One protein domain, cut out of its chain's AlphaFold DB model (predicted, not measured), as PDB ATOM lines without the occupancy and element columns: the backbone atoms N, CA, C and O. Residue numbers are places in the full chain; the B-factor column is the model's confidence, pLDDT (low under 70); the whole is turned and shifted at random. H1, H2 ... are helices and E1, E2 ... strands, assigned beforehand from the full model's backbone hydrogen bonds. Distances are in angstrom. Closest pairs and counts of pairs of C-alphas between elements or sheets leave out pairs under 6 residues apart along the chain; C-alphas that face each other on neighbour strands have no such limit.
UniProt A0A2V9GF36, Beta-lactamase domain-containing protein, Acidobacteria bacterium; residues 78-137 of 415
ATOM      1  N   ASN A  78      29.536  57.415  32.211       72.56
ATOM      2  CA  ASN A  78      30.394  56.358  31.691       72.56
ATOM      3  C   ASN A  78      29.629  55.032  31.605       72.56
ATOM      4  O   ASN A  78      29.679  54.398  30.557       72.56
ATOM      5  N   SER A  79      28.872  54.634  32.636       76.19
ATOM      6  CA  SER A  79      28.130  53.367  32.610       76.19
ATOM      7  C   SER A  79      27.103  53.326  31.477       76.19
ATOM      8  O   SER A  79      27.096  52.380  30.701       76.19
ATOM      9  N   VAL A  80      26.318  54.393  31.275       79.81
ATOM     10  CA  VAL A  80      25.336  54.461  30.173       79.81
ATOM     11  C   VAL A  80      26.010  54.413  28.794       79.81
ATOM     12  O   VAL A  80      25.515  53.750  27.877       79.81
ATOM     13  N   ALA A  81      27.141  55.106  28.623       81.12
ATOM     14  CA  ALA A  81      27.887  55.095  27.367       81.12
ATOM     15  C   ALA A  81      28.513  53.720  27.079       81.12
ATOM     16  O   ALA A  81      28.422  53.234  25.949       81.12
ATOM     17  N   LEU A  82      29.103  53.082  28.093       85.19
ATOM     18  CA  LEU A  82      29.692  51.747  27.993       85.19
ATOM     19  C   LEU A  82      28.622  50.682  27.731       85.19
ATOM     20  O   LEU A  82      28.827  49.840  26.862       85.19
ATOM     21  N   ASP A  83      27.455  50.767  28.372       85.88
ATOM     22  CA  ASP A  83      26.325  49.861  28.126       85.88
ATOM     23  C   ASP A  83      25.787  50.000  26.696       85.88
ATOM     24  O   ASP A  83      25.445  49.017  26.032       85.88
ATOM     25  N   SER A  84      25.706  51.235  26.191       85.06
ATOM     26  CA  SER A  84      25.322  51.508  24.803       85.06
ATOM     27  C   SER A  84      26.337  50.928  23.814       85.06
ATOM     28  O   SER A  84      25.953  50.238  22.866       85.06
ATOM     29  N   LEU A  85      27.633  51.140  24.064       82.75
ATOM     30  CA  LEU A  85      28.709  50.570  23.260       82.75
ATOM     31  C   LEU A  85      28.658  49.039  23.288       82.75
ATOM     32  O   LEU A  85      28.620  48.419  22.232       82.75
ATOM     33  N   GLN A  86      28.559  48.428  24.469       86.12
ATOM     34  CA  GLN A  86      28.465  46.980  24.627       86.12
ATOM     35  C   GLN A  86      27.294  46.389  23.839       86.12
ATOM     36  O   GLN A  86      27.465  45.360  23.185       86.12
ATOM     37  N   ARG A  87      26.114  47.024  23.872       86.50
ATOM     38  CA  ARG A  87      24.954  46.566  23.093       86.50
ATOM     39  C   ARG A  87      25.231  46.582  21.593       86.50
ATOM     40  O   ARG A  87      24.915  45.601  20.932       86.50
ATOM     41  N   ARG A  88      25.864  47.639  21.074       84.12
ATOM     42  CA  ARG A  88      26.248  47.729  19.654       84.12
ATOM     43  C   ARG A  88      27.292  46.686  19.271       84.12
ATOM     44  O   ARG A  88      27.130  45.998  18.276       84.12
ATOM     45  N   LEU A  89      28.324  46.498  20.095       83.88
ATOM     46  CA  LEU A  89      29.342  45.473  19.843       83.88
ATOM     47  C   LEU A  89      28.728  44.062  19.817       83.88
ATOM     48  O   LEU A  89      29.114  43.232  19.000       83.88
ATOM     49  N   ARG A  90      27.739  43.791  20.680       85.75
ATOM     50  CA  ARG A  90      27.020  42.505  20.729       85.75
ATOM     51  C   ARG A  90      25.955  42.335  19.648       85.75
ATOM     52  O   ARG A  90      25.524  41.206  19.441       85.75
ATOM     53  N   ALA A  91      25.545  43.406  18.971       85.94
ATOM     54  CA  ALA A  91      24.625  43.322  17.840       85.94
ATOM     55  C   ALA A  91      25.259  42.620  16.624       85.94
ATOM     56  O   ALA A  91      24.538  42.166  15.742       85.94
ATOM     57  N   GLY A  92      26.590  42.467  16.608       75.75
ATOM     58  CA  GLY A  92      27.307  41.786  15.530       75.75
ATOM     59  C   GLY A  92      27.576  42.676  14.316       75.75
ATOM     60  O   GLY A  92      27.985  42.165  13.279       75.75
ATOM     61  N   ASP A  93      27.395  43.994  14.455       75.31
ATOM     62  CA  ASP A  93      27.606  44.980  13.385       75.31
ATOM     63  C   ASP A  93      29.060  44.999  12.872       75.31
ATOM     64  O   ASP A  93      29.319  45.404  11.742       75.31
ATOM     65  N   ILE A  94      30.016  44.560  13.703       76.56
ATOM     66  CA  ILE A  94      31.437  44.457  13.354       76.56
ATOM     67  C   ILE A  94      31.784  42.971  13.192       76.56
ATOM     68  O   ILE A  94      31.905  42.261  14.199       76.56
ATOM     69  N   PRO A  95      31.953  42.474  11.954       76.62
ATOM     70  CA  PRO A  95      32.285  41.078  11.726       76.62
ATOM     71  C   PRO A  95      33.669  40.756  12.293       76.62
ATOM     72  O   PRO A  95      34.602  41.552  12.193       76.62
ATOM     73  N   ASN A  96      33.803  39.557  12.860       82.88
ATOM     74  CA  ASN A  96      35.057  39.033  13.399       82.88
ATOM     75  C   ASN A  96      35.748  39.936  14.443       82.88
ATOM     76  O   ASN A  96      36.973  39.968  14.545       82.88
ATOM     77  N   LEU A  97      34.973  40.685  15.231       84.75
ATOM     78  CA  LEU A  97      35.501  41.421  16.372       84.75
ATOM     79  C   LEU A  97      36.014  40.431  17.424       84.75
ATOM     80  O   LEU A  97      35.255  39.579  17.860       84.75
ATOM     81  N   HIS A  98      37.274  40.541  17.854       87.38
ATOM     82  CA  HIS A  98      37.841  39.635  18.866       87.38
ATOM     83  C   HIS A  98      37.814  40.231  20.280       87.38
ATOM     84  O   HIS A  98      37.517  39.541  21.256       87.38
ATOM     85  N   SER A  99      38.139  41.521  20.405       88.12
ATOM     86  CA  SER A  99      38.230  42.211  21.694       88.12
ATOM     87  C   SER A  99      38.102  43.726  21.554       88.12
ATOM     88  O   SER A  99      38.589  44.291  20.576       88.12
ATOM     89  N   VAL A 100      37.548  44.388  22.569       88.44
ATOM     90  CA  VAL A 100      37.537  45.852  22.717       88.44
ATOM     91  C   VAL A 100      37.930  46.205  24.141       88.44
ATOM     92  O   VAL A 100      37.317  45.705  25.079       88.44
ATOM     93  N   LEU A 101      38.924  47.078  24.298       85.56
ATOM     94  CA  LEU A 101      39.335  47.638  25.585       85.56
ATOM     95  C   LEU A 101      39.075  49.143  25.573       85.56
ATOM     96  O   LEU A 101      39.435  49.832  24.618       85.56
ATOM     97  N   VAL A 102      38.478  49.655  26.646       83.06
ATOM     98  CA  VAL A 102      38.263  51.086  26.858       83.06
ATOM     99  C   VAL A 102      39.138  51.539  28.012       83.06
ATOM    100  O   VAL A 102      39.036  51.023  29.125       83.06
ATOM    101  N   ILE A 103      39.995  52.518  27.735       80.19
ATOM    102  CA  ILE A 103      40.965  53.045  28.691       80.19
ATOM    103  C   ILE A 103      40.622  54.501  28.969       80.19
ATOM    104  O   ILE A 103      40.453  55.300  28.047       80.19
ATOM    105  N   GLN A 104      40.546  54.854  30.245       79.94
ATOM    106  CA  GLN A 104      40.342  56.223  30.691       79.94
ATOM    107  C   GLN A 104      41.251  56.490  31.889       79.94
ATOM    108  O   GLN A 104      41.315  55.681  32.808       79.94
ATOM    109  N   HIS A 105      41.956  57.625  31.869       82.00
ATOM    110  CA  HIS A 105      42.931  57.988  32.908       82.00
ATOM    111  C   HIS A 105      43.934  56.857  33.200       82.00
ATOM    112  O   HIS A 105      44.170  56.512  34.354       82.00
ATOM    113  N   ASP A 106      44.475  56.253  32.137       82.69
ATOM    114  CA  ASP A 106      45.451  55.156  32.199       82.69
ATOM    115  C   ASP A 106      44.954  53.869  32.883       82.69
ATOM    116  O   ASP A 106      45.745  52.981  33.192       82.69
ATOM    117  N   GLN A 107      43.642  53.743  33.099       81.62
ATOM    118  CA  GLN A 107      43.003  52.552  33.651       81.62
ATOM    119  C   GLN A 107      42.071  51.925  32.620       81.62
ATOM    120  O   GLN A 107      41.340  52.629  31.918       81.62
ATOM    121  N   VAL A 108      42.070  50.595  32.542       83.44
ATOM    122  CA  VAL A 108      41.054  49.861  31.781       83.44
ATOM    123  C   VAL A 108      39.738  49.972  32.547       83.44
ATOM    124  O   VAL A 108      39.629  49.471  33.662       83.44
ATOM    125  N   ILE A 109      38.753  50.651  31.960       86.19
ATOM    126  CA  ILE A 109      37.426  50.849  32.566       86.19
ATOM    127  C   ILE A 109      36.376  49.881  32.013       86.19
ATOM    128  O   ILE A 109      35.327  49.700  32.624       86.19
ATOM    129  N   ALA A 110      36.651  49.261  30.863       86.81
ATOM    130  CA  ALA A 110      35.847  48.182  30.306       86.81
ATOM    131  C   ALA A 110      36.676  47.329  29.345       86.81
ATOM    132  O   ALA A 110      37.542  47.837  28.629       86.81
ATOM    133  N   GLU A 111      36.351  46.043  29.289       88.88
ATOM    134  CA  GLU A 111      36.857  45.121  28.286       88.88
ATOM    135  C   GLU A 111      35.762  44.139  27.871       88.88
ATOM    136  O   GLU A 111      34.986  43.648  28.693       88.88
ATOM    137  N   TRP A 112      35.696  43.852  26.577       90.19
ATOM    138  CA  TRP A 112      34.786  42.862  26.022       90.19
ATOM    139  C   TRP A 112      35.546  41.961  25.069       90.19
ATOM    140  O   TRP A 112      36.330  42.441  24.253       90.19
ATOM    141  N   TYR A 113      35.275  40.665  25.162       89.81
ATOM    142  CA  TYR A 113      35.867  39.631  24.327       89.81
ATOM    143  C   TYR A 113      34.765  38.829  23.655       89.81
ATOM    144  O   TYR A 113      33.675  38.649  24.212       89.81
ATOM    145  N   PHE A 114      35.063  38.355  22.458       90.00
ATOM    146  CA  PHE A 114      34.100  37.730  21.569       90.00
ATOM    147  C   PHE A 114      34.684  36.445  20.987       90.00
ATOM    148  O   PHE A 114      35.874  36.163  21.109       90.00
ATOM    149  N   GLU A 115      33.826  35.637  20.383       92.12
ATOM    150  CA  GLU A 115      34.245  34.470  19.618       92.12
ATOM    151  C   GLU A 115      34.417  34.874  18.151       92.12
ATOM    152  O   GLU A 115      33.575  35.590  17.607       92.12
ATOM    153  N   GLY A 116      35.509  34.448  17.521       89.44
ATOM    154  CA  GLY A 116      35.834  34.837  16.150       89.44
ATOM    155  C   GLY A 116      36.837  33.898  15.498       89.44
ATOM    156  O   GLY A 116      37.490  33.096  16.166       89.44
ATOM    157  N   ALA A 117      36.941  33.979  14.177       89.25
ATOM    158  CA  ALA A 117      37.945  33.269  13.408       89.25
ATOM    159  C   ALA A 117      39.327  33.895  13.622       89.25
ATOM    160  O   ALA A 117      39.521  35.089  13.406       89.25
ATOM    161  N   ASP A 118      40.299  33.062  13.977       89.12
ATOM    162  CA  ASP A 118      41.689  33.462  14.167       89.12
ATOM    163  C   ASP A 118      42.616  32.745  13.183       89.12
ATOM    164  O   ASP A 118      42.350  31.639  12.690       89.12
ATOM    165  N   GLU A 119      43.748  33.375  12.911       85.75
ATOM    166  CA  GLU A 119      44.763  32.888  11.995       85.75
ATOM    167  C   GLU A 119      46.139  33.440  12.352       85.75
ATOM    168  O   GLU A 119      46.279  34.429  13.061       85.75
ATOM    169  N   GLU A 120      47.177  32.783  11.855       84.56
ATOM    170  CA  GLU A 120      48.551  33.253  11.917       84.56
ATOM    171  C   GLU A 120      48.959  33.794  10.561       84.56
ATOM    172  O   GLU A 120      49.217  33.036   9.617       84.56
ATOM    173  N   ARG A 121      49.008  35.120  10.471       79.44
ATOM    174  CA  ARG A 121      49.434  35.872   9.295       79.44
ATOM    175  C   ARG A 121      48.670  35.500   8.017       79.44
ATOM    176  O   ARG A 121      49.152  35.746   6.917       79.44
ATOM    177  N   GLY A 122      47.467  34.935   8.138       73.62
ATOM    178  CA  GLY A 122      46.648  34.503   6.995       73.62
ATOM    179  C   GLY A 122      47.132  33.216   6.339       73.62
ATOM    180  O   GLY A 122      46.580  32.793   5.328       73.62
ATOM    181  N   ILE A 123      48.161  32.589   6.910       70.94
ATOM    182  CA  ILE A 123      48.784  31.375   6.381       70.94
ATOM    183  C   ILE A 123      48.203  30.155   7.079       70.94
ATOM    184  O   ILE A 123      47.814  29.188   6.426       70.94
ATOM    185  N   ARG A 124      48.125  30.194   8.413       83.75
ATOM    186  CA  ARG A 124      47.596  29.086   9.210       83.75
ATOM    187  C   ARG A 124      46.328  29.518   9.924       83.75
ATOM    188  O   ARG A 124      46.381  30.305  10.860       83.75
ATOM    189  N   ARG A 125      45.187  28.971   9.508       87.69
ATOM    190  CA  ARG A 125      43.920  29.153  10.227       87.69
ATOM    191  C   ARG A 125      43.987  28.421  11.565       87.69
ATOM    192  O   ARG A 125      44.333  27.241  11.600       87.69
ATOM    193  N   LEU A 126      43.654  29.118  12.645       90.25
ATOM    194  CA  LEU A 126      43.535  28.543  13.987       90.25
ATOM    195  C   LEU A 126      42.102  28.080  14.284       90.25
ATOM    196  O   LEU A 126      41.886  27.313  15.217       90.25
ATOM    197  N   GLY A 127      41.146  28.493  13.449       91.69
ATOM    198  CA  GLY A 127      39.734  28.155  13.587       91.69
ATOM    199  C   GLY A 127      38.982  29.214  14.382       91.69
ATOM    200  O   GLY A 127      39.413  30.362  14.461       91.69
ATOM    201  N   ILE A 128      37.837  28.826  14.936       93.75
ATOM    202  CA  ILE A 128      37.036  29.702  15.786       93.75
ATOM    203  C   ILE A 128      37.587  29.645  17.209       93.75
ATOM    204  O   ILE A 128      37.647  28.578  17.819       93.75
ATOM    205  N   ILE A 129      38.002  30.799  17.723       93.12
ATOM    206  CA  ILE A 129      38.598  30.961  19.043       93.12
ATOM    207  C   ILE A 129      37.663  31.798  19.907       93.12
ATOM    208  O   ILE A 129      37.209  32.872  19.513       93.12
ATOM    209  N   LYS A 130      37.416  31.326  21.129       94.38
ATOM    210  CA  LYS A 130      36.794  32.132  22.177       94.38
ATOM    211  C   LYS A 130      37.864  33.015  22.811       94.38
ATOM    212  O   LYS A 130      38.614  32.552  23.672       94.38
ATOM    213  N   PHE A 131      37.951  34.266  22.371       90.44
ATOM    214  CA  PHE A 131      38.946  35.193  22.894       90.44
ATOM    215  C   PHE A 131      38.666  35.557  24.353       90.44
ATOM    216  O   PHE A 131      37.543  35.489  24.856       90.44
ATOM    217  N   GLY A 132      39.730  35.946  25.043       92.25
ATOM    218  CA  GLY A 132      39.718  36.323  26.449       92.25
ATOM    219  C   GLY A 132      41.029  37.012  26.822       92.25
ATOM    220  O   GLY A 132      41.954  37.024  26.005       92.25
ATOM    221  N   PRO A 133      41.163  37.511  28.059       91.50
ATOM    222  CA  PRO A 133      42.284  38.363  28.468       91.50
ATOM    223  C   PRO A 133      43.665  37.692  28.361       91.50
ATOM    224  O   PRO A 133      44.678  38.372  28.253       91.50
ATOM    225  N   ALA A 134      43.724  36.355  28.359       94.44
ATOM    226  CA  ALA A 134      44.965  35.586  28.235       94.44
ATOM    227  C   ALA A 134      45.243  35.052  26.811       94.44
ATOM    228  O   ALA A 134      46.224  34.320  26.610       94.44
ATOM    229  N   THR A 135      44.389  35.384  25.838       92.62
ATOM    230  CA  THR A 135      44.483  34.907  24.451       92.62
ATOM    231  C   THR A 135      45.299  35.891  23.625       92.62
ATOM    232  O   THR A 135      45.058  37.089  23.680       92.62
ATOM    233  N   LEU A 136      46.290  35.396  22.880       92.50
ATOM    234  CA  LEU A 136      47.091  36.229  21.981       92.50
ATOM    235  C   LEU A 136      46.330  36.478  20.682       92.50
ATOM    236  O   LEU A 136      45.806  35.531  20.101       92.50
ATOM    237  N   HIS A 137      46.362  37.709  20.189       88.88
ATOM    238  CA  HIS A 137      45.738  38.109  18.932       88.88
ATOM    239  C   HIS A 137      46.815  38.364  17.888       88.88
ATOM    240  O   HIS A 137      47.843  38.956  18.212       88.88
TER     241      HIS A 137
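What this domain is: This is residues 78 to 137 of the 415 residues of the protein "Beta-lactamase domain-containing protein" of Acidobacteria bacterium (UniProt A0A2V9GF36). Two antiparallel strand hairpins, E1-E2 and E3-E4, join end to end at a sharp bend, and helix H1 runs alongside the first. The printed part has 60 residues with one named helix and four named strands, in the order H1 E1 E2 E3 E4, a mixed class. It is loose, with a radius of gyration of the C-alphas of 13.2 A, and spans 40 by 26 by 15 A, only just elongated.

How they stand to each other: Look first at the hairpin of E1, residues 99 to 104, and E2, residues 107 to 113, where N 100 and O 112 are 2.8 A apart. E2 runs on into E3, residues 115 to 120, at 92 degrees. E3 forms a hairpin with E4, residues 124 to 130; there N 118 and O 127 are 2.9 A apart. In H1, residues 78 to 90, every O i to N i+4 pair is within hydrogen-bond range. Its closest C-alpha pair with E2 is Leu 82 and Ala 110, 7.5 A. H1 is apart from E3 and E4.

Where its parts are: Find C-alpha 78 at (30.394, 56.358, 31.691); from there H1 runs 18.0 A. E1 spans 16.8 A, E2 17.5 A and E3 16.3 A. E4 runs 17.1 A to C-alpha 130 at (36.794, 32.132, 22.177).

The domain as a whole: The C-alphas farthest apart, of Val 80 and Ile 123, are 40.6 A apart. The printed part has no cut, no link is long, and no printed residue is under 70 in pLDDT.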